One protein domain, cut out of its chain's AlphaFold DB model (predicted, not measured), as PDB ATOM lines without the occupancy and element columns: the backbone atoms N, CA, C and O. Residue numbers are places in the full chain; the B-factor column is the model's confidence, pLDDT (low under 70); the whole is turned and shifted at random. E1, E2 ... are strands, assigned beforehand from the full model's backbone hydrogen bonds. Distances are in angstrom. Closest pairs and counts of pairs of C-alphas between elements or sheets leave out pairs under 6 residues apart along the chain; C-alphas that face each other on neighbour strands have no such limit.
ATOM      1  N   PHE A   4     269.798 374.056 189.310       92.62
ATOM      2  CA  PHE A   4     269.397 372.668 189.138       92.62
ATOM      3  C   PHE A   4     269.949 372.099 187.832       92.62
ATOM      4  O   PHE A   4     270.135 372.830 186.861       92.62
ATOM      5  N   ASN A   5     270.180 370.790 187.823       92.62
ATOM      6  CA  ASN A   5     270.574 370.012 186.657       92.62
ATOM      7  C   ASN A   5     269.730 368.737 186.610       92.62
ATOM      8  O   ASN A   5     269.464 368.141 187.650       92.62
ATOM      9  N   LYS A   6     269.324 368.293 185.420       90.31
ATOM     10  CA  LYS A   6     268.795 366.934 185.249       90.31
ATOM     11  C   LYS A   6     269.958 365.949 185.276       90.31
ATOM     12  O   LYS A   6     271.000 366.245 184.691       90.31
ATOM     13  N   ASP A   7     269.767 364.790 185.900       88.62
ATOM     14  CA  ASP A   7     270.792 363.736 185.902       88.62
ATOM     15  C   ASP A   7     271.087 363.257 184.466       88.62
ATOM     16  O   ASP A   7     272.237 363.011 184.111       88.62
ATOM     17  N   ASP A   8     270.046 363.200 183.626       88.38
ATOM     18  CA  ASP A   8     270.145 363.027 182.175       88.38
ATOM     19  C   ASP A   8     269.613 364.286 181.457       88.38
ATOM     20  O   ASP A   8     268.405 364.556 181.506       88.38
ATOM     21  N   PRO A   9     270.469 365.058 180.761       87.31
ATOM     22  CA  PRO A   9     270.047 366.220 179.980       87.31
ATOM     23  C   PRO A   9     269.035 365.901 178.868       87.31
ATOM     24  O   PRO A   9     268.276 366.787 178.479       87.31
ATOM     25  N   GLY A  10     269.018 364.664 178.359       88.06
ATOM     26  CA  GLY A  10     268.070 364.189 177.348       88.06
ATOM     27  C   GLY A  10     266.723 363.739 177.916       88.06
ATOM     28  O   GLY A  10     265.825 363.384 177.154       88.06
ATOM     29  N   CYS A  11     266.553 363.747 179.239       88.69
ATOM     30  CA  CYS A  11     265.299 363.352 179.861       88.69
ATOM     31  C   CYS A  11     264.209 364.425 179.696       88.69
ATOM     32  O   CYS A  11     264.409 365.620 179.966       88.69
ATOM     33  N   HIS A  12     263.002 363.972 179.350       86.00
ATOM     34  CA  HIS A  12     261.815 364.806 179.204       86.00
ATOM     35  C   HIS A  12     260.662 364.292 180.072       86.00
ATOM     36  O   HIS A  12     260.135 363.207 179.843       86.00
ATOM     37  N   SER A  13     260.252 365.101 181.050       85.88
ATOM     38  CA  SER A  13     259.020 364.890 181.811       85.88
ATOM     39  C   SER A  13     257.826 365.392 181.008       85.88
ATOM     40  O   SER A  13     257.830 366.525 180.528       85.88
ATOM     41  N   GLU A  14     256.791 364.567 180.876       83.69
ATOM     42  CA  GLU A  14     255.588 364.930 180.115       83.69
ATOM     43  C   GLU A  14     254.438 365.378 181.021       83.69
ATOM     44  O   GLU A  14     253.697 366.309 180.697       83.69
ATOM     45  N   ILE A  15     254.282 364.708 182.168       85.81
ATOM     46  CA  ILE A  15     253.094 364.847 183.014       85.81
ATOM     47  C   ILE A  15     253.436 365.406 184.384       85.81
ATOM     48  O   ILE A  15     252.731 366.303 184.822       85.81
ATOM     49  N   VAL A  16     254.456 364.888 185.068       88.00
ATOM     50  CA  VAL A  16     254.778 365.250 186.458       88.00
ATOM     51  C   VAL A  16     256.178 365.810 186.536       88.00
ATOM     52  O   VAL A  16     257.089 365.266 185.921       88.00
ATOM     53  N   PHE A  17     256.330 366.863 187.329       90.50
ATOM     54  CA  PHE A  17     257.568 367.609 187.449       90.50
ATOM     55  C   PHE A  17     257.871 367.897 188.912       90.50
ATOM     56  O   PHE A  17     256.960 368.126 189.714       90.50
ATOM     57  N   VAL A  18     259.157 367.961 189.244       91.50
ATOM     58  CA  VAL A  18     259.583 368.685 190.445       91.50
ATOM     59  C   VAL A  18     259.441 370.178 190.146       91.50
ATOM     60  O   VAL A  18     259.912 370.665 189.116       91.50
ATOM     61  N   GLY A  19     258.718 370.877 191.012       88.88
ATOM     62  CA  GLY A  19     258.344 372.272 190.843       88.88
ATOM     63  C   GLY A  19     259.255 373.236 191.585       88.88
ATOM     64  O   GLY A  19     260.456 373.009 191.708       88.88
ATOM     65  N   ASN A  20     258.665 374.314 192.109       91.19
ATOM     66  CA  ASN A  20     259.398 375.290 192.901       91.19
ATOM     67  C   ASN A  20     260.132 374.606 194.064       91.19
ATOM     68  O   ASN A  20     259.576 373.762 194.769       91.19
ATOM     69  N   VAL A  21     261.375 375.018 194.274       93.62
ATOM     70  CA  VAL A  21     262.218 374.585 195.384       93.62
ATOM     71  C   VAL A  21     262.640 375.821 196.156       93.62
ATOM     72  O   VAL A  21     263.026 376.823 195.561       93.62
ATOM     73  N   GLY A  22     262.604 375.775 197.479       94.62
ATOM     74  CA  GLY A  22     263.116 376.864 198.300       94.62
ATOM     75  C   GLY A  22     263.617 376.370 199.637       94.62
ATOM     76  O   GLY A  22     263.108 375.390 200.172       94.62
ATOM     77  N   LEU A  23     264.598 377.067 200.194       96.38
ATOM     78  CA  LEU A  23     265.097 376.796 201.534       96.38
ATOM     79  C   LEU A  23     264.909 378.050 202.376       96.38
ATOM     80  O   LEU A  23     265.363 379.127 202.002       96.38
ATOM     81  N   ARG A  24     264.232 377.934 203.516       95.06
ATOM     82  CA  ARG A  24     264.002 379.068 204.422       95.06
ATOM     83  C   ARG A  24     264.404 378.736 205.845       95.06
ATOM     84  O   ARG A  24     264.389 377.577 206.244       95.06
ATOM     85  N   SER A  25     264.755 379.759 206.616       95.19
ATOM     86  CA  SER A  25     265.050 379.600 208.038       95.19
ATOM     87  C   SER A  25     263.819 379.073 208.764       95.19
ATOM     88  O   SER A  25     262.701 379.530 208.503       95.19
ATOM     89  N   PHE A  26     264.030 378.159 209.703       95.25
ATOM     90  CA  PHE A  26     262.960 377.601 210.510       95.25
ATOM     91  C   PHE A  26     263.380 377.534 211.971       95.25
ATOM     92  O   PHE A  26     264.545 377.336 212.304       95.25
ATOM     93  N   THR A  27     262.413 377.716 212.857       94.50
ATOM     94  CA  THR A  27     262.602 377.529 214.289       94.50
ATOM     95  C   THR A  27     261.459 376.666 214.765       94.50
ATOM     96  O   THR A  27     260.298 377.036 214.590       94.50
ATOM     97  N   GLU A  28     261.795 375.507 215.323       93.25
ATOM     98  CA  GLU A  28     260.799 374.625 215.909       93.25
ATOM     99  C   GLU A  28     260.149 375.311 217.115       93.25
ATOM    100  O   GLU A  28     260.827 375.763 218.036       93.25
ATOM    101  N   THR A  29     258.825 375.423 217.074       90.44
ATOM    102  CA  THR A  29     258.018 376.079 218.108       90.44
ATOM    103  C   THR A  29     257.247 375.086 218.967       90.44
ATOM    104  O   THR A  29     256.747 375.463 220.023       90.44
ATOM    105  N   SER A  30     257.109 373.834 218.523       91.19
ATOM    106  CA  SER A  30     256.413 372.795 219.274       91.19
ATOM    107  C   SER A  30     257.378 371.985 220.127       91.19
ATOM    108  O   SER A  30     258.322 371.384 219.621       91.19
ATOM    109  N   SER A  31     257.075 371.877 221.418       87.06
ATOM    110  CA  SER A  31     257.785 370.993 222.347       87.06
ATOM    111  C   SER A  31     257.426 369.512 222.182       87.06
ATOM    112  O   SER A  31     258.049 368.662 222.814       87.06
ATOM    113  N   THR A  32     256.423 369.184 221.359       89.19
ATOM    114  CA  THR A  32     255.992 367.796 221.119       89.19
ATOM    115  C   THR A  32     256.775 367.099 220.011       89.19
ATOM    116  O   THR A  32     256.695 365.879 219.893       89.19
ATOM    117  N   VAL A  33     257.521 367.852 219.196       90.12
ATOM    118  CA  VAL A  33     258.372 367.290 218.144       90.12
ATOM    119  C   VAL A  33     259.680 366.834 218.792       90.12
ATOM    120  O   VAL A  33     260.366 367.667 219.389       90.12
ATOM    121  N   PRO A  34     260.048 365.544 218.721       88.69
ATOM    122  CA  PRO A  34     261.283 365.067 219.325       88.69
ATOM    123  C   PRO A  34     262.515 365.646 218.604       88.69
ATOM    124  O   PRO A  34     262.463 365.888 217.397       88.69
ATOM    125  N   PRO A  35     263.644 365.846 219.309       91.31
ATOM    126  CA  PRO A  35     264.914 366.157 218.666       91.31
ATOM    127  C   PRO A  35     265.360 365.039 217.702       91.31
ATOM    128  O   PRO A  35     265.036 363.871 217.935       91.31
ATOM    129  N   PRO A  36     266.183 365.350 216.686       94.50
ATOM    130  CA  PRO A  36     266.732 366.670 216.360       94.50
ATOM    131  C   PRO A  36     265.705 367.631 215.734       94.50
ATOM    132  O   PRO A  36     264.911 367.243 214.886       94.50
ATOM    133  N   HIS A  37     265.758 368.908 216.125       94.50
ATOM    134  CA  HIS A  37     264.841 369.936 215.620       94.50
ATOM    135  C   HIS A  37     265.308 370.533 214.289       94.50
ATOM    136  O   HIS A  37     266.496 370.817 214.109       94.50
ATOM    137  N   ALA A  38     264.364 370.802 213.388       95.12
ATOM    138  CA  ALA A  38     264.630 371.526 212.151       95.12
ATOM    139  C   ALA A  38     265.156 372.948 212.425       95.12
ATOM    140  O   ALA A  38     264.598 373.687 213.238       95.12
ATOM    141  N   THR A  39     266.211 373.339 211.710       95.44
ATOM    142  CA  THR A  39     266.784 374.702 211.711       95.44
ATOM    143  C   THR A  39     266.531 375.437 210.393       95.44
ATOM    144  O   THR A  39     266.633 376.663 210.309       95.44
ATOM    145  N   ALA A  40     266.159 374.695 209.356       96.00
ATOM    146  CA  ALA A  40     265.645 375.212 208.100       96.00
ATOM    147  C   ALA A  40     264.456 374.361 207.638       96.00
ATOM    148  O   ALA A  40     264.254 373.240 208.099       96.00
ATOM    149  N   GLU A  41     263.659 374.909 206.732       95.19
ATOM    150  CA  GLU A  41     262.547 374.220 206.092       95.19
ATOM    151  C   GLU A  41     262.772 374.253 204.581       95.19
ATOM    152  O   GLU A  41     262.861 375.324 203.969       95.19
ATOM    153  N   LEU A  42     262.903 373.065 204.003       95.69
ATOM    154  CA  LEU A  42     262.941 372.839 202.571       95.69
ATOM    155  C   LEU A  42     261.501 372.754 202.060       95.69
ATOM    156  O   LEU A  42     260.695 371.970 202.560       95.69
ATOM    157  N   VAL A  43     261.196 373.557 201.051       93.44
ATOM    158  CA  VAL A  43     259.934 373.530 200.317       93.44
ATOM    159  C   VAL A  43     260.210 372.930 198.949       93.44
ATOM    160  O   VAL A  43     261.075 373.436 198.237       93.44
ATOM    161  N   VAL A  44     259.495 371.868 198.587       92.38
ATOM    162  CA  VAL A  44     259.556 371.268 197.247       92.38
ATOM    163  C   VAL A  44     258.142 371.060 196.738       92.38
ATOM    164  O   VAL A  44     257.341 370.384 197.384       92.38
ATOM    165  N   ASP A  45     257.842 371.618 195.574       89.75
ATOM    166  CA  ASP A  45     256.566 371.400 194.908       89.75
ATOM    167  C   ASP A  45     256.622 370.172 193.999       89.75
ATOM    168  O   ASP A  45     257.644 369.871 193.379       89.75
ATOM    169  N   ILE A  46     255.482 369.505 193.853       89.12
ATOM    170  CA  ILE A  46     255.214 368.619 192.721       89.12
ATOM    171  C   ILE A  46     254.175 369.305 191.836       89.12
ATOM    172  O   ILE A  46     253.128 369.750 192.317       89.12
ATOM    173  N   LEU A  47     254.472 369.389 190.542       88.56
ATOM    174  CA  LEU A  47     253.609 369.977 189.521       88.56
ATOM    175  C   LEU A  47     253.128 368.897 188.559       88.56
ATOM    176  O   LEU A  47     253.817 367.899 188.337       88.56
ATOM    177  N   ALA A  48     251.974 369.136 187.942       86.69
ATOM    178  CA  ALA A  48     251.589 368.431 186.729       86.69
ATOM    179  C   ALA A  48     251.589 369.380 185.528       86.69
ATOM    180  O   ALA A  48     251.448 370.589 185.689       86.69
ATOM    181  N   SER A  49     251.713 368.842 184.316       84.31
ATOM    182  CA  SER A  49     251.494 369.611 183.090       84.31
ATOM    183  C   SER A  49     250.092 370.245 183.107       84.31
ATOM    184  O   SER A  49     249.141 369.583 183.540       84.31
ATOM    185  N   PRO A  50     249.909 371.487 182.610       82.06
ATOM    186  CA  PRO A  50     248.606 372.160 182.578       82.06
ATOM    187  C   PRO A  50     247.477 371.338 181.938       82.06
ATOM    188  O   PRO A  50     246.323 371.446 182.350       82.06
ATOM    189  N   SER A  51     247.800 370.461 180.981       83.12
ATOM    190  CA  SER A  51     246.842 369.536 180.358       83.12
ATOM    191  C   SER A  51     246.206 368.542 181.345       83.12
ATOM    192  O   SER A  51     245.185 367.935 181.032       83.12
ATOM    193  N   TYR A  52     246.783 368.392 182.540       82.06
ATOM    194  CA  TYR A  52     246.362 367.473 183.598       82.06
ATOM    195  C   TYR A  52     245.734 368.197 184.805       82.06
ATOM    196  O   TYR A  52     245.569 367.591 185.861       82.06
ATOM    197  N   LEU A  53     245.326 369.467 184.662       75.00
ATOM    198  CA  LEU A  53     244.703 370.276 185.728       75.00
ATOM    199  C   LEU A  53     243.494 369.600 186.394       75.00
ATOM    200  O   LEU A  53     243.328 369.684 187.606       75.00
ATOM    201  N   ASN A  54     242.685 368.886 185.611       76.88
ATOM    202  CA  ASN A  54     241.480 368.202 186.092       76.88
ATOM    203  C   ASN A  54     241.707 366.704 186.360       76.88
ATOM    204  O   ASN A  54     240.746 365.938 186.443       76.88
ATOM    205  N   VAL A  55     242.966 366.260 186.432       81.81
ATOM    206  CA  VAL A  55     243.308 364.858 186.673       81.81
ATOM    207  C   VAL A  55     243.624 364.643 188.142       81.81
ATOM    208  O   VAL A  55     244.531 365.250 188.706       81.81
ATOM    209  N   GLU A  56     242.890 363.709 188.733       85.50
ATOM    210  CA  GLU A  56     243.181 363.186 190.058       85.50
ATOM    211  C   GLU A  56     244.157 362.008 189.953       85.50
ATOM    212  O   GLU A  56     243.884 360.998 189.285       85.50
ATOM    213  N   PHE A  57     245.302 362.141 190.615       87.38
ATOM    214  CA  PHE A  57     246.278 361.068 190.761       87.38
ATOM    215  C   PHE A  57     245.943 360.256 192.004       87.38
ATOM    216  O   PHE A  57     245.542 360.820 193.015       87.38
ATOM    217  N   ARG A  58     246.095 358.930 191.938       87.25
ATOM    218  CA  ARG A  58     245.809 358.035 193.071       87.25
ATOM    219  C   ARG A  58     246.921 358.037 194.099       87.25
ATOM    220  O   ARG A  58     246.654 357.980 195.294       87.25
ATOM    221  N   GLU A  59     248.151 358.095 193.624       89.25
ATOM    222  CA  GLU A  59     249.323 358.164 194.471       89.25
ATOM    223  C   GLU A  59     250.321 359.107 193.829       89.25
ATOM    224  O   GLU A  59     250.551 359.049 192.620       89.25
ATOM    225  N   VAL A  60     250.917 359.961 194.650       89.75
ATOM    226  CA  VAL A  60     252.044 360.790 194.250       89.75
ATOM    227  C   VAL A  60     253.157 360.607 195.260       89.75
ATOM    228  O   VAL A  60     252.935 360.559 196.473       89.75
ATOM    229  N   THR A  61     254.368 360.508 194.736       93.38
ATOM    230  CA  THR A  61     255.590 360.364 195.506       93.38
ATOM    231  C   THR A  61     256.602 361.422 195.101       93.38
ATOM    232  O   THR A  61     256.710 361.777 193.930       93.38
ATOM    233  N   LEU A  62     257.359 361.896 196.079       94.25
ATOM    234  CA  LEU A  62     258.577 362.667 195.891       94.25
ATOM    235  C   LEU A  62     259.669 361.977 196.696       94.25
ATOM    236  O   LEU A  62     259.531 361.781 197.902       94.25
ATOM    237  N   ILE A  63     260.743 361.586 196.026       96.88
ATOM    238  CA  ILE A  63     261.934 361.056 196.677       96.88
ATOM    239  C   ILE A  63     262.982 362.155 196.652       96.88
ATOM    240  O   ILE A  63     263.360 362.618 195.578       96.88
ATOM    241  N   ILE A  64     263.453 362.543 197.833       97.56
ATOM    242  CA  ILE A  64     264.558 363.483 198.005       97.56
ATOM    243  C   ILE A  64     265.698 362.822 198.770       97.56
ATOM    244  O   ILE A  64     265.480 361.993 199.653       97.56
ATOM    245  N   GLU A  65     266.928 363.182 198.431       98.06
ATOM    246  CA  GLU A  65     268.121 362.656 199.089       98.06
ATOM    247  C   GLU A  65     269.163 363.759 199.226       98.06
ATOM    248  O   GLU A  65     269.564 364.347 198.225       98.06
ATOM    249  N   VAL A  66     269.596 364.025 200.456       97.62
ATOM    250  CA  VAL A  66     270.704 364.925 200.775       97.62
ATOM    251  C   VAL A  66     271.989 364.353 200.205       97.62
ATOM    252  O   VAL A  66     272.286 363.166 200.352       97.62
ATOM    253  N   LYS A  67     272.774 365.220 199.581       97.19
ATOM    254  CA  LYS A  67     274.032 364.851 198.945       97.19
ATOM    255  C   LYS A  67     275.206 365.614 199.532       97.19
ATOM    256  O   LYS A  67     276.272 365.031 199.706       97.19
ATOM    257  N   SER A  68     274.992 366.873 199.903       95.88
ATOM    258  CA  SER A  68     275.943 367.652 200.683       95.88
ATOM    259  C   SER A  68     275.229 368.769 201.468       95.88
ATOM    260  O   SER A  68     274.107 369.149 201.120       95.88
ATOM    261  N   PRO A  69     275.847 369.285 202.546       94.94
ATOM    262  CA  PRO A  69     277.023 368.742 203.224       94.94
ATOM    263  C   PRO A  69     276.699 367.462 204.015       94.94
ATOM    264  O   PRO A  69     275.549 367.169 204.343       94.94
ATOM    265  N   SER A  70     277.728 366.670 204.323       93.69
ATOM    266  CA  SER A  70     277.581 365.460 205.141       93.69
ATOM    267  C   SER A  70     277.052 365.788 206.539       93.69
ATOM    268  O   SER A  70     277.472 366.777 207.137       93.69
ATOM    269  N   GLY A  71     276.193 364.929 207.087       93.06
ATOM    270  CA  GLY A  71     275.595 365.122 208.415       93.06
ATOM    271  C   GLY A  71     274.290 365.920 208.403       93.06
ATOM    272  O   GLY A  71     273.593 365.938 209.413       93.06
ATOM    273  N   VAL A  72     273.915 366.508 207.263       97.06
ATOM    274  CA  VAL A  72     272.580 367.082 207.076       97.06
ATOM    275  C   VAL A  72     271.542 365.972 206.955       97.06
ATOM    276  O   VAL A  72     271.748 364.974 206.260       97.06
ATOM    277  N   GLN A  73     270.414 366.156 207.637       97.19
ATOM    278  CA  GLN A  73     269.303 365.210 207.651       97.19
ATOM    279  C   GLN A  73     267.973 365.936 207.461       97.19
ATOM    280  O   GLN A  73     267.779 367.054 207.942       97.19
ATOM    281  N   PHE A  74     267.043 365.258 206.799       96.94
ATOM    282  CA  PHE A  74     265.627 365.560 206.887       96.94
ATOM    283  C   PHE A  74     265.100 365.097 208.241       96.94
ATOM    284  O   PHE A  74     265.373 363.971 208.663       96.94
ATOM    285  N   VAL A  75     264.349 365.965 208.907       95.69
ATOM    286  CA  VAL A  75     263.783 365.736 210.240       95.69
ATOM    287  C   VAL A  75     262.325 366.176 210.282       95.69
ATOM    288  O   VAL A  75     261.872 366.953 209.434       95.69
ATOM    289  N   ASP A  76     261.584 365.685 211.272       93.19
ATOM    290  CA  ASP A  76     260.232 366.173 211.518       93.19
ATOM    291  C   ASP A  76     260.226 367.643 211.962       93.19
ATOM    292  O   ASP A  76     261.217 368.172 212.473       93.19
ATOM    293  N   HIS A  77     259.088 368.304 211.775       93.56
ATOM    294  CA  HIS A  77     258.856 369.649 212.289       93.56
ATOM    295  C   HIS A  77     257.361 369.919 212.473       93.56
ATOM    296  O   HIS A  77     256.512 369.325 211.809       93.56
ATOM    297  N   SER A  78     257.011 370.872 213.333       91.44
ATOM    298  CA  SER A  78     255.616 371.153 213.713       91.44
ATOM    299  C   SER A  78     254.716 371.653 212.587       91.44
ATOM    300  O   SER A  78     253.494 371.620 212.722       91.44
ATOM    301  N   ARG A  79     255.291 372.120 211.474       87.69
ATOM    302  CA  ARG A  79     254.523 372.531 210.290       87.69
ATOM    303  C   ARG A  79     254.355 371.415 209.269       87.69
ATOM    304  O   ARG A  79     253.670 371.635 208.268       87.69
ATOM    305  N   ARG A  80     254.936 370.233 209.505       84.31
ATOM    306  CA  ARG A  80     254.725 369.080 208.637       84.31
ATOM    307  C   ARG A  80     253.242 368.747 208.617       84.31
ATOM    308  O   ARG A  80     252.647 368.408 209.638       84.31
ATOM    309  N   ASN A  81     252.653 368.788 207.433       75.12
ATOM    310  CA  ASN A  81     251.285 368.364 207.220       75.12
ATOM    311  C   ASN A  81     251.165 367.553 205.924       75.12
ATOM    312  O   ASN A  81     251.978 367.674 205.012       75.12
ATOM    313  N   ASN A  82     250.110 366.741 205.842       71.81
ATOM    314  CA  ASN A  82     249.541 366.277 204.574       71.81
ATOM    315  C   ASN A  82     250.387 365.322 203.708       71.81
ATOM    316  O   ASN A  82     250.138 365.223 202.503       71.81
ATOM    317  N   TYR A  83     251.330 364.577 204.292       87.94
ATOM    318  CA  TYR A  83     252.004 363.476 203.601       87.94
ATOM    319  C   TYR A  83     252.494 362.377 204.551       87.94
ATOM    320  O   TYR A  83     252.670 362.589 205.750       87.94
ATOM    321  N   ARG A  84     252.724 361.190 203.989       92.19
ATOM    322  CA  ARG A  84     253.347 360.037 204.641       92.19
ATOM    323  C   ARG A  84     254.866 360.134 204.502       92.19
ATOM    324  O   ARG A  84     255.373 360.393 203.408       92.19
ATOM    325  N   TRP A  85     255.568 359.938 205.615       93.50
ATOM    326  CA  TRP A  85     257.026 360.003 205.725       93.50
ATOM    327  C   TRP A  85     257.610 358.596 205.639       93.50
ATOM    328  O   TRP A  85     257.430 357.807 206.562       93.50
ATOM    329  N   GLY A  86     258.290 358.283 204.539       95.25
ATOM    330  CA  GLY A  86     258.951 356.999 204.329       95.25
ATOM    331  C   GLY A  86     260.468 357.119 204.412       95.25
ATOM    332  O   GLY A  86     261.068 357.868 203.638       95.25
ATOM    333  N   VAL A  87     261.099 356.340 205.287       95.88
ATOM    334  CA  VAL A  87     262.563 356.191 205.328       95.88
ATOM    335  C   VAL A  87     262.992 354.894 204.629       95.88
ATOM    336  O   VAL A  87     262.224 353.929 204.619       95.88
ATOM    337  N   PRO A  88     264.179 354.828 204.004       94.31
ATOM    338  CA  PRO A  88     264.657 353.599 203.382       94.31
ATOM    339  C   PRO A  88     264.796 352.464 204.400       94.31
ATOM    340  O   PRO A  88     265.400 352.639 205.456       94.31
ATOM    341  N   SER A  89     264.290 351.285 204.047       93.06
ATOM    342  CA  SER A  89     264.432 350.050 204.820       93.06
ATOM    343  C   SER A  89     264.762 348.901 203.866       93.06
ATOM    344  O   SER A  89     263.883 348.263 203.274       93.06
ATOM    345  N   GLY A  90     266.064 348.714 203.623       88.88
ATOM    346  CA  GLY A  90     266.569 347.824 202.576       88.88
ATOM    347  C   GLY A  90     266.077 348.258 201.192       88.88
ATOM    348  O   GLY A  90     266.361 349.369 200.751       88.88
ATOM    349  N   SER A  91     265.322 347.388 200.516       88.56
ATOM    350  CA  SER A  91     264.684 347.673 199.220       88.56
ATOM    351  C   SER A  91     263.258 348.227 199.334       88.56
ATOM    352  O   SER A  91     262.575 348.380 198.323       88.56
ATOM    353  N   SER A  92     262.778 348.480 200.552       92.75
ATOM    354  CA  SER A  92     261.436 348.993 200.827       92.75
ATOM    355  C   SER A  92     261.491 350.344 201.544       92.75
ATOM    356  O   SER A  92     262.565 350.900 201.784       92.75
ATOM    357  N   TRP A  93     260.321 350.889 201.859       93.88
ATOM    358  CA  TRP A  93     260.174 352.154 202.567       93.88
ATOM    359  C   TRP A  93     259.379 351.909 203.841       93.88
ATOM    360  O   TRP A  93     258.267 351.384 203.774       93.88
ATOM    361  N   ASP A  94     259.945 352.299 204.975       94.50
ATOM    362  CA  ASP A  94     259.297 352.218 206.273       94.50
ATOM    363  C   ASP A  94     258.571 353.532 206.584       94.50
ATOM    364  O   ASP A  94     259.187 354.594 206.664       94.50
ATOM    365  N   GLU A  95     257.249 353.448 206.734       93.81
ATOM    366  CA  GLU A  95     256.370 354.560 207.120       93.81
ATOM    367  C   GLU A  95     255.874 354.436 208.575       93.81
ATOM    368  O   GLU A  95     255.041 355.230 209.009       93.81
ATOM    369  N   SER A  96     256.348 353.437 209.335       89.25
ATOM    370  CA  SER A  96     255.892 353.167 210.708       89.25
ATOM    371  C   SER A  96     256.427 354.166 211.736       89.25
ATOM    372  O   SER A  96     255.797 354.370 212.773       89.25
ATOM    373  N   ASN A  97     257.550 354.824 211.433       84.00
ATOM    374  CA  ASN A  97     258.174 355.834 212.282       84.00
ATOM    375  C   ASN A  97     258.230 357.200 211.568       84.00
ATOM    376  O   ASN A  97     259.288 357.610 211.070       84.00
ATOM    377  N   PRO A  98     257.087 357.899 211.444       83.69
ATOM    378  CA  PRO A  98     257.038 359.167 210.738       83.69
ATOM    379  C   PRO A  98     257.918 360.203 211.439       83.69
ATOM    380  O   PRO A  98     257.793 360.426 212.637       83.69
ATOM    381  N   GLY A  99     258.774 360.884 210.674       84.94
ATOM    382  CA  GLY A  99     259.656 361.925 211.208       84.94
ATOM    383  C   GLY A  99     261.020 361.432 211.688       84.94
ATOM    384  O   GLY A  99     261.824 362.245 212.143       84.94
ATOM    385  N   ALA A 100     261.311 360.132 211.557       92.06
ATOM    386  CA  ALA A 100     262.644 359.599 211.815       92.06
ATOM    387  C   ALA A 100     263.704 360.342 210.972       92.06
ATOM    388  O   ALA A 100     263.529 360.438 209.747       92.06
ATOM    389  N   PRO A 101     264.797 360.841 211.590       95.38
ATOM    390  CA  PRO A 101     265.861 361.528 210.871       95.38
ATOM    391  C   PRO A 101     266.448 360.665 209.759       95.38
ATOM    392  O   PRO A 101     266.789 359.502 209.972       95.38
ATOM    393  N   THR A 102     266.587 361.235 208.566       96.69
ATOM    394  CA  THR A 102     267.080 360.503 207.397       96.69
ATOM    395  C   THR A 102     267.786 361.432 206.420       96.69
ATOM    396  O   THR A 102     267.424 362.593 206.283       96.69
ATOM    397  N   ASN A 103     268.778 360.933 205.686       96.62
ATOM    398  CA  ASN A 103     269.337 361.655 204.541       96.62
ATOM    399  C   ASN A 103     268.546 361.399 203.248       96.62
ATOM    400  O   ASN A 103     268.747 362.105 202.268       96.62
ATOM    401  N   LYS A 104     267.652 360.405 203.228       97.25
ATOM    402  CA  LYS A 104     266.824 360.042 202.077       97.25
ATOM    403  C   LYS A 104     265.384 359.862 202.517       97.25
ATOM    404  O   LYS A 104     265.098 359.049 203.391       97.25
ATOM    405  N   LEU A 105     264.479 360.606 201.910       96.44
ATOM    406  CA  LEU A 105     263.077 360.650 202.293       96.44
ATOM    407  C   LEU A 105     262.209 360.347 201.078       96.44
ATOM    408  O   LEU A 105     262.379 360.956 200.023       96.44
ATOM    409  N   ARG A 106     261.244 359.442 201.245       95.94
ATOM    410  CA  ARG A 106     260.088 359.340 200.359       95.94
ATOM    411  C   ARG A 106     258.912 360.034 201.015       95.94
ATOM    412  O   ARG A 106     258.416 359.610 202.054       95.94
ATOM    413  N   ILE A 107     258.436 361.065 200.352       93.62
ATOM    414  CA  ILE A 107     257.179 361.734 200.636       93.62
ATOM    415  C   ILE A 107     256.122 361.046 199.789       93.62
ATOM    416  O   ILE A 107     256.281 360.956 198.574       93.62
ATOM    417  N   ARG A 108     255.060 360.538 200.415       92.06
ATOM    418  CA  ARG A 108     253.952 359.885 199.708       92.06
ATOM    419  C   ARG A 108     252.624 360.496 200.105       92.06
ATOM    420  O   ARG A 108     252.388 360.790 201.273       92.06
ATOM    421  N   TRP A 109     251.734 360.658 199.141       86.31
ATOM    422  CA  TRP A 109     250.376 361.112 199.392       86.31
ATOM    423  C   TRP A 109     249.380 360.322 198.540       86.31
ATOM    424  O   TRP A 109     249.662 359.951 197.400       86.31
ATOM    425  N   GLU A 110     248.222 360.061 199.139       77.31
ATOM    426  CA  GLU A 110     247.094 359.360 198.531       77.31
ATOM    427  C   GLU A 110     246.053 360.367 198.019       77.31
ATOM    428  O   GLU A 110     245.583 361.201 198.789       77.31
ATOM    429  N   ALA A 111     245.683 360.238 196.744       70.94
ATOM    430  CA  ALA A 111     244.567 360.895 196.055       70.94
ATOM    431  C   ALA A 111     244.557 362.442 196.002       70.94
ATOM    432  O   ALA A 111     244.436 363.128 197.018       70.94
ATOM    433  N   GLY A 112     244.611 363.017 194.797       72.88
ATOM    434  CA  GLY A 112     244.220 364.414 194.555       72.88
ATOM    435  C   GLY A 112     244.866 365.059 193.320       72.88
ATOM    436  O   GLY A 112     245.647 364.440 192.592       72.88
ATOM    437  N   SER A 113     244.535 366.330 193.096       77.12
ATOM    438  CA  SER A 113     245.073 367.130 191.992       77.12
ATOM    439  C   SER A 113     246.439 367.722 192.341       77.12
ATOM    440  O   SER A 113     246.648 368.229 193.441       77.12
ATOM    441  N   LEU A 114     247.365 367.689 191.381       77.94
ATOM    442  CA  LEU A 114     248.696 368.294 191.518       77.94
ATOM    443  C   LEU A 114     248.704 369.808 191.273       77.94
ATOM    444  O   LEU A 114     249.527 370.528 191.829       77.94
ATOM    445  N   LEU A 115     247.761 370.291 190.470       69.50
ATOM    446  CA  LEU A 115     247.577 371.703 190.162       69.50
ATOM    447  C   LEU A 115     246.421 372.250 191.017       69.50
ATOM    448  O   LEU A 115     245.276 372.261 190.576       69.50
ATOM    449  N   SER A 116     246.685 372.626 192.276       58.53
ATOM    450  CA  SER A 116     245.605 372.989 193.217       58.53
ATOM    451  C   SER A 116     245.934 374.106 194.223       58.53
ATOM    452  O   SER A 116     245.337 374.144 195.299       58.53
ATOM    453  N   GLY A 117     246.879 375.008 193.935       53.22
ATOM    454  CA  GLY A 117     247.319 376.014 194.914       53.22
ATOM    455  C   GLY A 117     247.830 377.337 194.330       53.22
ATOM    456  O   GLY A 117     248.010 377.447 193.121       53.22
ATOM    457  N   PRO A 118     248.108 378.342 195.188       41.69
ATOM    458  CA  PRO A 118     248.542 379.691 194.793       41.69
ATOM    459  C   PRO A 118     249.918 379.748 194.103       41.69
ATOM    460  O   PRO A 118     250.256 380.766 193.506       41.69
ATOM    461  N   LEU A 119     250.699 378.662 194.160       52.94
ATOM    462  CA  LEU A 119     251.960 378.478 193.425       52.94
ATOM    463  C   LEU A 119     251.828 377.474 192.262       52.94
ATOM    464  O   LEU A 119     252.830 377.034 191.706       52.94
ATOM    465  N   ASN A 120     250.591 377.114 191.900       65.00
ATOM    466  CA  ASN A 120     250.227 376.134 190.874       65.00
ATOM    467  C   ASN A 120     250.784 374.718 191.088       65.00
ATOM    468  O   ASN A 120     250.757 373.932 190.156       65.00
ATOM    469  N   GLY A 121     251.225 374.359 192.295       70.88
ATOM    470  CA  GLY A 121     251.702 373.017 192.632       70.88
ATOM    471  C   GLY A 121     251.295 372.558 194.016       70.88
ATOM    472  O   GLY A 121     250.733 373.329 194.801       70.88
ATOM    473  N   ARG A 122     251.601 371.297 194.322       82.88
ATOM    474  CA  ARG A 122     251.439 370.749 195.665       82.88
ATOM    475  C   ARG A 122     252.754 370.850 196.426       82.88
ATOM    476  O   ARG A 122     253.702 370.141 196.107       82.88
ATOM    477  N   SER A 123     252.789 371.739 197.414       87.00
ATOM    478  CA  SER A 123     253.989 372.023 198.203       87.00
ATOM    479  C   SER A 123     254.184 371.041 199.346       87.00
ATOM    480  O   SER A 123     253.270 370.797 200.139       87.00
ATOM    481  N   HIS A 124     255.408 370.545 199.472       88.88
ATOM    482  CA  HIS A 124     255.856 369.722 200.583       88.88
ATOM    483  C   HIS A 124     256.865 370.497 201.423       88.88
ATOM    484  O   HIS A 124     257.853 371.006 200.901       88.88
ATOM    485  N   TYR A 125     256.604 370.568 202.727       91.25
ATOM    486  CA  TYR A 125     257.468 371.213 203.710       91.25
ATOM    487  C   TYR A 125     258.226 370.132 204.478       91.25
ATOM    488  O   TYR A 125     257.610 369.204 205.010       91.25
ATOM    489  N   VAL A 126     259.553 370.222 204.477       93.94
ATOM    490  CA  VAL A 126     260.452 369.229 205.070       93.94
ATOM    491  C   VAL A 126     261.441 369.939 205.982       93.94
ATOM    492  O   VAL A 126     262.115 370.881 205.565       93.94
ATOM    493  N   GLY A 127     261.556 369.477 207.223       95.31
ATOM    494  CA  GLY A 127     262.539 369.995 208.163       95.31
ATOM    495  C   GLY A 127     263.949 369.583 207.753       95.31
ATOM    496  O   GLY A 127     264.179 368.438 207.373       95.31
ATOM    497  N   VAL A 128     264.900 370.505 207.851       96.75
ATOM    498  CA  VAL A 128     266.326 370.255 207.627       96.75
ATOM    499  C   VAL A 128     267.071 370.547 208.923       96.75
ATOM    500  O   VAL A 128     266.916 371.619 209.514       96.75
ATOM    501  N   HIS A 129     267.884 369.590 209.361       96.94
ATOM    502  CA  HIS A 129     268.761 369.708 210.520       96.94
ATOM    503  C   HIS A 129     270.223 369.514 210.115       96.94
ATOM    504  O   HIS A 129     270.527 368.825 209.141       96.94
ATOM    505  N   GLY A 130     271.135 370.107 210.888       94.75
ATOM    506  CA  GLY A 130     272.576 369.909 210.727       94.75
ATOM    507  C   GLY A 130     273.212 370.714 209.593       94.75
ATOM    508  O   GLY A 130     274.397 370.529 209.332       94.75
ATOM    509  N   LEU A 131     272.469 371.610 208.927       94.88
ATOM    510  CA  LEU A 131     273.034 372.499 207.909       94.88
ATOM    511  C   LEU A 131     273.914 373.561 208.590       94.88
ATOM    512  O   LEU A 131     273.385 374.352 209.379       94.88
ATOM    513  N   PRO A 132     275.235 373.605 208.326       90.62
ATOM    514  CA  PRO A 132     276.105 374.594 208.949       90.62
ATOM    515  C   PRO A 132     275.727 376.013 208.513       90.62
ATOM    516  O   PRO A 132     275.276 376.239 207.388       90.62
ATOM    517  N   GLY A 133     275.928 376.988 209.402       87.62
ATOM    518  CA  GLY A 133     275.607 378.387 209.119       87.62
ATOM    519  C   GLY A 133     276.280 378.879 207.834       87.62
ATOM    520  O   GLY A 133     277.486 378.720 207.664       87.62
ATOM    521  N   GLY A 134     275.489 379.454 206.924       83.00
ATOM    522  CA  GLY A 134     275.971 379.982 205.644       83.00
ATOM    523  C   GLY A 134     276.345 378.931 204.593       83.00
ATOM    524  O   GLY A 134     276.797 379.316 203.522       83.00
ATOM    525  N   SER A 135     276.166 377.634 204.864       91.81
ATOM    526  CA  SER A 135     276.392 376.578 203.869       91.81
ATOM    527  C   SER A 135     275.195 376.402 202.938       91.81
ATOM    528  O   SER A 135     274.049 376.654 203.319       91.81
ATOM    529  N   ALA A 136     275.468 375.914 201.731       95.38
ATOM    530  CA  ALA A 136     274.447 375.500 200.783       95.38
ATOM    531  C   ALA A 136     273.998 374.057 201.023       95.38
ATOM    532  O   ALA A 136     274.807 373.204 201.383       95.38
ATOM    533  N   LEU A 137     272.723 373.780 200.767       96.56
ATOM    534  CA  LEU A 137     272.186 372.431 200.656       96.56
ATOM    535  C   LEU A 137     272.316 371.936 199.212       96.56
ATOM    536  O   LEU A 137     271.994 372.651 198.261       96.56
ATOM    537  N   GLU A 138     272.703 370.675 199.069       97.19
ATOM    538  CA  GLU A 138     272.666 369.944 197.811       97.19
ATOM    539  C   GLU A 138     271.847 368.669 197.982       97.19
ATOM    540  O   GLU A 138     272.079 367.877 198.906       97.19
ATOM    541  N   PHE A 139     270.889 368.444 197.088       97.50
ATOM    542  CA  PHE A 139     270.026 367.271 197.149       97.50
ATOM    543  C   PHE A 139     269.569 366.827 195.762       97.50
ATOM    544  O   PHE A 139     269.488 367.623 194.829       97.50
ATOM    545  N   SER A 140     269.263 365.541 195.621       97.38
ATOM    546  CA  SER A 140     268.563 365.024 194.444       97.38
ATOM    547  C   SER A 140     267.068 364.924 194.708       97.38
ATOM    548  O   SER A 140     266.678 364.608 195.832       97.38
ATOM    549  N   ALA A 141     266.251 365.118 193.677       96.38
ATOM    550  CA  ALA A 141     264.803 364.986 193.732       96.38
ATOM    551  C   ALA A 141     264.262 364.238 192.509       96.38
ATOM    552  O   ALA A 141     264.721 364.441 191.387       96.38
ATOM    553  N   VAL A 142     263.251 363.401 192.722       95.81
ATOM    554  CA  VAL A 142     262.448 362.802 191.652       95.81
ATOM    555  C   VAL A 142     261.008 362.671 192.124       95.81
ATOM    556  O   VAL A 142     260.749 362.200 193.233       95.81
ATOM    557  N   ALA A 143     260.069 363.104 191.290       92.69
ATOM    558  CA  ALA A 143     258.645 362.971 191.544       92.69
ATOM    559  C   ALA A 143     258.057 361.855 190.676       92.69
ATOM    560  O   ALA A 143     258.493 361.625 189.552       92.69
ATOM    561  N   ALA A 144     257.039 361.167 191.175       91.44
ATOM    562  CA  ALA A 144     256.256 360.231 190.384       91.44
ATOM    563  C   ALA A 144     254.793 360.269 190.804       91.44
ATOM    564  O   ALA A 144     254.485 360.490 191.973       91.44
ATOM    565  N   ALA A 145     253.896 360.024 189.859       87.69
ATOM    566  CA  ALA A 145     252.475 359.891 190.125       87.69
ATOM    567  C   ALA A 145     251.891 358.692 189.387       87.69
ATOM    568  O   ALA A 145     252.321 358.339 188.286       87.69
ATOM    569  N   SER A 146     250.874 358.078 189.982       86.12
ATOM    570  CA  SER A 146     250.146 356.969 189.382       86.12
ATOM    571  C   SER A 146     248.644 357.228 189.331       86.12
ATOM    572  O   SER A 146     248.047 357.906 190.173       86.12
ATOM    573  N   ARG A 147     248.021 356.659 188.301       80.19
ATOM    574  CA  ARG A 147     246.575 356.550 188.098       80.19
ATOM    575  C   ARG A 147     246.234 355.080 187.831       80.19
ATOM    576  O   ARG A 147     247.121 354.269 187.599       80.19
ATOM    577  N   VAL A 148     244.940 354.742 187.829       60.28
ATOM    578  CA  VAL A 148     244.402 353.375 187.619       60.28
ATOM    579  C   VAL A 148     245.072 352.617 186.469       60.28
ATOM    580  O   VAL A 148     245.230 351.406 186.562       60.28
ATOM    581  N   THR A 149     245.446 353.313 185.395       56.31
ATOM    582  CA  THR A 149     245.915 352.697 184.147       56.31
ATOM    583  C   THR A 149     247.295 353.167 183.680       56.31
ATOM    584  O   THR A 149     247.756 352.687 182.650       56.31
ATOM    585  N   ALA A 150     247.957 354.094 184.382       63.12
ATOM    586  CA  ALA A 150     249.257 354.629 183.962       63.12
ATOM    587  C   ALA A 150     250.052 355.213 185.139       63.12
ATOM    588  O   ALA A 150     249.476 355.820 186.044       63.12
ATOM    589  N   ALA A 151     251.376 355.068 185.091       75.62
ATOM    590  CA  ALA A 151     252.325 355.724 185.985       75.62
ATOM    591  C   ALA A 151     253.237 356.649 185.173       75.62
ATOM    592  O   ALA A 151     253.532 356.372 184.012       75.62
ATOM    593  N   THR A 152     253.673 357.744 185.784       82.38
ATOM    594  CA  THR A 152     254.578 358.730 185.185       82.38
ATOM    595  C   THR A 152     255.562 359.220 186.239       82.38
ATOM    596  O   THR A 152     255.213 359.334 187.414       82.38
ATOM    597  N   SER A 153     256.779 359.550 185.817       85.50
ATOM    598  CA  SER A 153     257.819 360.123 186.672       85.50
ATOM    599  C   SER A 153     258.402 361.379 186.045       85.50
ATOM    600  O   SER A 153     258.404 361.516 184.823       85.50
ATOM    601  N   SER A 154     258.901 362.276 186.887       87.44
ATOM    602  CA  SER A 154     259.750 363.370 186.451       87.44
ATOM    603  C   SER A 154     261.140 362.849 186.100       87.44
ATOM    604  O   SER A 154     261.555 361.766 186.527       87.44
ATOM    605  N   CYS A 155     261.904 363.674 185.402       91.56
ATOM    606  CA  CYS A 155     263.342 363.527 185.342       91.56
ATOM    607  C   CYS A 155     263.922 363.639 186.756       91.56
ATOM    608  O   CYS A 155     263.542 364.555 187.498       91.56
ATOM    609  N   PRO A 156     264.828 362.729 187.145       91.56
ATOM    610  CA  PRO A 156     265.661 362.936 188.313       91.56
ATOM    611  C   PRO A 156     266.479 364.212 188.133       91.56
ATOM    612  O   PRO A 156     267.054 364.452 187.064       91.56
ATOM    613  N   LEU A 157     266.503 365.040 189.170       93.88
ATOM    614  CA  LEU A 157     267.264 366.276 189.175       93.88
ATOM    615  C   LEU A 157     268.151 366.387 190.403       93.88
ATOM    616  O   LEU A 157     267.874 365.819 191.461       93.88
ATOM    617  N   ARG A 158     269.187 367.197 190.252       95.19
ATOM    618  CA  ARG A 158     270.101 367.651 191.284       95.19
ATOM    619  C   ARG A 158     269.881 369.141 191.498       95.19
ATOM    620  O   ARG A 158     269.943 369.900 190.537       95.19
ATOM    621  N   VAL A 159     269.633 369.553 192.736       95.00
ATOM    622  CA  VAL A 159     269.680 370.959 193.150       95.00
ATOM    623  C   VAL A 159     270.989 371.183 193.885       95.00
ATOM    624  O   VAL A 159     271.262 370.494 194.867       95.00
ATOM    625  N   ASP A 160     271.758 372.162 193.420       94.75
ATOM    626  CA  ASP A 160     273.051 372.535 193.988       94.75
ATOM    627  C   ASP A 160     273.026 373.976 194.491       94.75
ATOM    628  O   ASP A 160     272.299 374.826 193.968       94.75
ATOM    629  N   ASP A 161     273.915 374.261 195.442       94.69
ATOM    630  CA  ASP A 161     274.217 375.612 195.918       94.69
ATOM    631  C   ASP A 161     272.998 376.363 196.502       94.69
ATOM    632  O   ASP A 161     272.951 377.592 196.459       94.69
ATOM    633  N   LEU A 162     272.003 375.634 197.035       96.12
ATOM    634  CA  LEU A 162     270.774 376.205 197.595       96.12
ATOM    635  C   LEU A 162     271.005 376.721 199.019       96.12
ATOM    636  O   LEU A 162     271.071 375.945 199.974       96.12
ATOM    637  N   HIS A 163     271.080 378.039 199.175       96.31
ATOM    638  CA  HIS A 163     271.237 378.687 200.475       96.31
ATOM    639  C   HIS A 163     269.894 379.021 201.132       96.31
ATOM    640  O   HIS A 163     268.853 379.151 200.485       96.31
ATOM    641  N   VAL A 164     269.916 379.213 202.453       95.50
ATOM    642  CA  VAL A 164     268.756 379.725 203.194       95.50
ATOM    643  C   VAL A 164     268.369 381.110 202.660       95.50
ATOM    644  O   VAL A 164     269.190 382.022 202.621       95.50
ATOM    645  N   GLY A 165     267.100 381.269 202.285       93.56
ATOM    646  CA  GLY A 165     266.544 382.468 201.656       93.56
ATOM    647  C   GLY A 165     266.449 382.379 200.129       93.56
ATOM    648  O   GLY A 165     265.777 383.214 199.523       93.56
ATOM    649  N   GLU A 166     267.066 381.374 199.503       94.81
ATOM    650  CA  GLU A 166     267.014 381.183 198.055       94.81
ATOM    651  C   GLU A 166     265.822 380.328 197.607       94.81
ATOM    652  O   GLU A 166     265.245 379.531 198.356       94.81
ATOM    653  N   ARG A 167     265.457 380.510 196.333       93.94
ATOM    654  CA  ARG A 167     264.401 379.757 195.659       93.94
ATOM    655  C   ARG A 167     264.713 379.540 194.182       93.94
ATOM    656  O   ARG A 167     265.239 380.429 193.515       93.94
ATOM    657  N   LEU A 168     264.290 378.394 193.674       91.06
ATOM    658  CA  LEU A 168     264.162 378.059 192.263       91.06
ATOM    659  C   LEU A 168     262.675 377.952 191.939       91.06
ATOM    660  O   LEU A 168     261.916 377.369 192.710       91.06
ATOM    661  N   ALA A 169     262.249 378.535 190.822       88.44
ATOM    662  CA  ALA A 169     260.845 378.567 190.435       88.44
ATOM    663  C   ALA A 169     260.615 377.918 189.069       88.44
ATOM    664  O   ALA A 169     261.465 378.017 188.184       88.44
TER     665      ALA A 169
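Overview. This is residues 4 to 169 of the 173 residues of the protein "DEAD/DEAH box helicase" of Streptomyces azureus (UniProt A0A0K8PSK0). Two strongly twisted sheets lie partly face to face as a sandwich, their strands crossed at a slant: E2, E3, E9 and E5 make the smaller sheet, and the larger, branched one is built round E10, E4 and E8. The hairpin E6 and E7 makes one edge of the larger sheet beyond E8, and E1 beyond E12 makes another. The printed part has 166 residues, no named helix and twelve named strands, E1 to E12 along the chain; the class is all strand. The smaller sheet has the order E2, E3, E9, E5, and neighbours in both sheets are antiparallel. The whole is compact, with a radius of gyration of the C-alphas of 15.3 A, and spans 42 by 35 by 33 A.

Arrangement. In the larger sheet E1, residues 4 to 6, is an edge strand beside E12, residues 157 to 162, with N 5 and O 158 at 2.9 A. E12 is also a neighbour of E10, residues 137 to 147, with N 141 and O 157 at 2.8 A. E10 has three neighbours: E4, residues 56 to 68, on one side, and E12 and E11, residues 150 to 153, on the other side. N 61 and O 144 of E4 and E10 are 2.8 A apart, and N 145 and O 152 of the hairpin E10 and E11 are 2.9 A apart. E8, residues 104 to 113, is the antiparallel neighbour of E4 on the other side from E10, with N 107 and O 62 at 2.8 A. E6, residues 84 to 89, is an antiparallel neighbour of E8, with N 86 and O 106 at 2.8 A, and forms a hairpin with E7, residues 92 to 94, with N 87 and O 94 at 2.9 A. In the smaller sheet E2, residues 16 to 25, and E3, residues 40 to 48, form a hairpin, with N 43 and O 22 at 2.8 A. E9, residues 122 to 129, is an antiparallel neighbour of E3, with N 42 and O 126 at 2.8 A, and E5, residues 73 to 75, an edge strand, is an antiparallel neighbour of E9, with N 75 and O 127 at 2.9 A. Between the sheets, the closest C-alphas of E2 and E10 are those of Val 18 and Ala 143, 5.9 A apart, and those of E5 and E8 are Phe 74 and Leu 105, 7.2 A apart.

Along the chain. E1 begins at C-alpha 4, (269.397, 372.668, 189.138). E2 measures 27.9 A, E3 26.5 A and E9 22.8 A; E5 is 6.1 A long. E4 measures 34.7 A and bends by 58 degrees at residue 59; E8 measures 25.0 A and bends by 74 degrees at residue 110. E6 is 14.9 A and E7 6.7 A long. E10 measures 32.6 A, E11 10.5 A, and E12 13.5 A, ending at C-alpha 162, (270.774, 376.205, 197.595).

Size, cuts and confidence. The C-alphas of Gly 10 and Ser 31 are the two farthest apart, at 46.7 A. The printed part has no cut. The link from E2 to E3, residues 26 to 39, is long. Residues 21 to 22 of E2 pair with residues 167 to 168, antiparallel. The mean pLDDT of the printed part is 88.7; residues 115 to 120 and 148 to 150 are under 70.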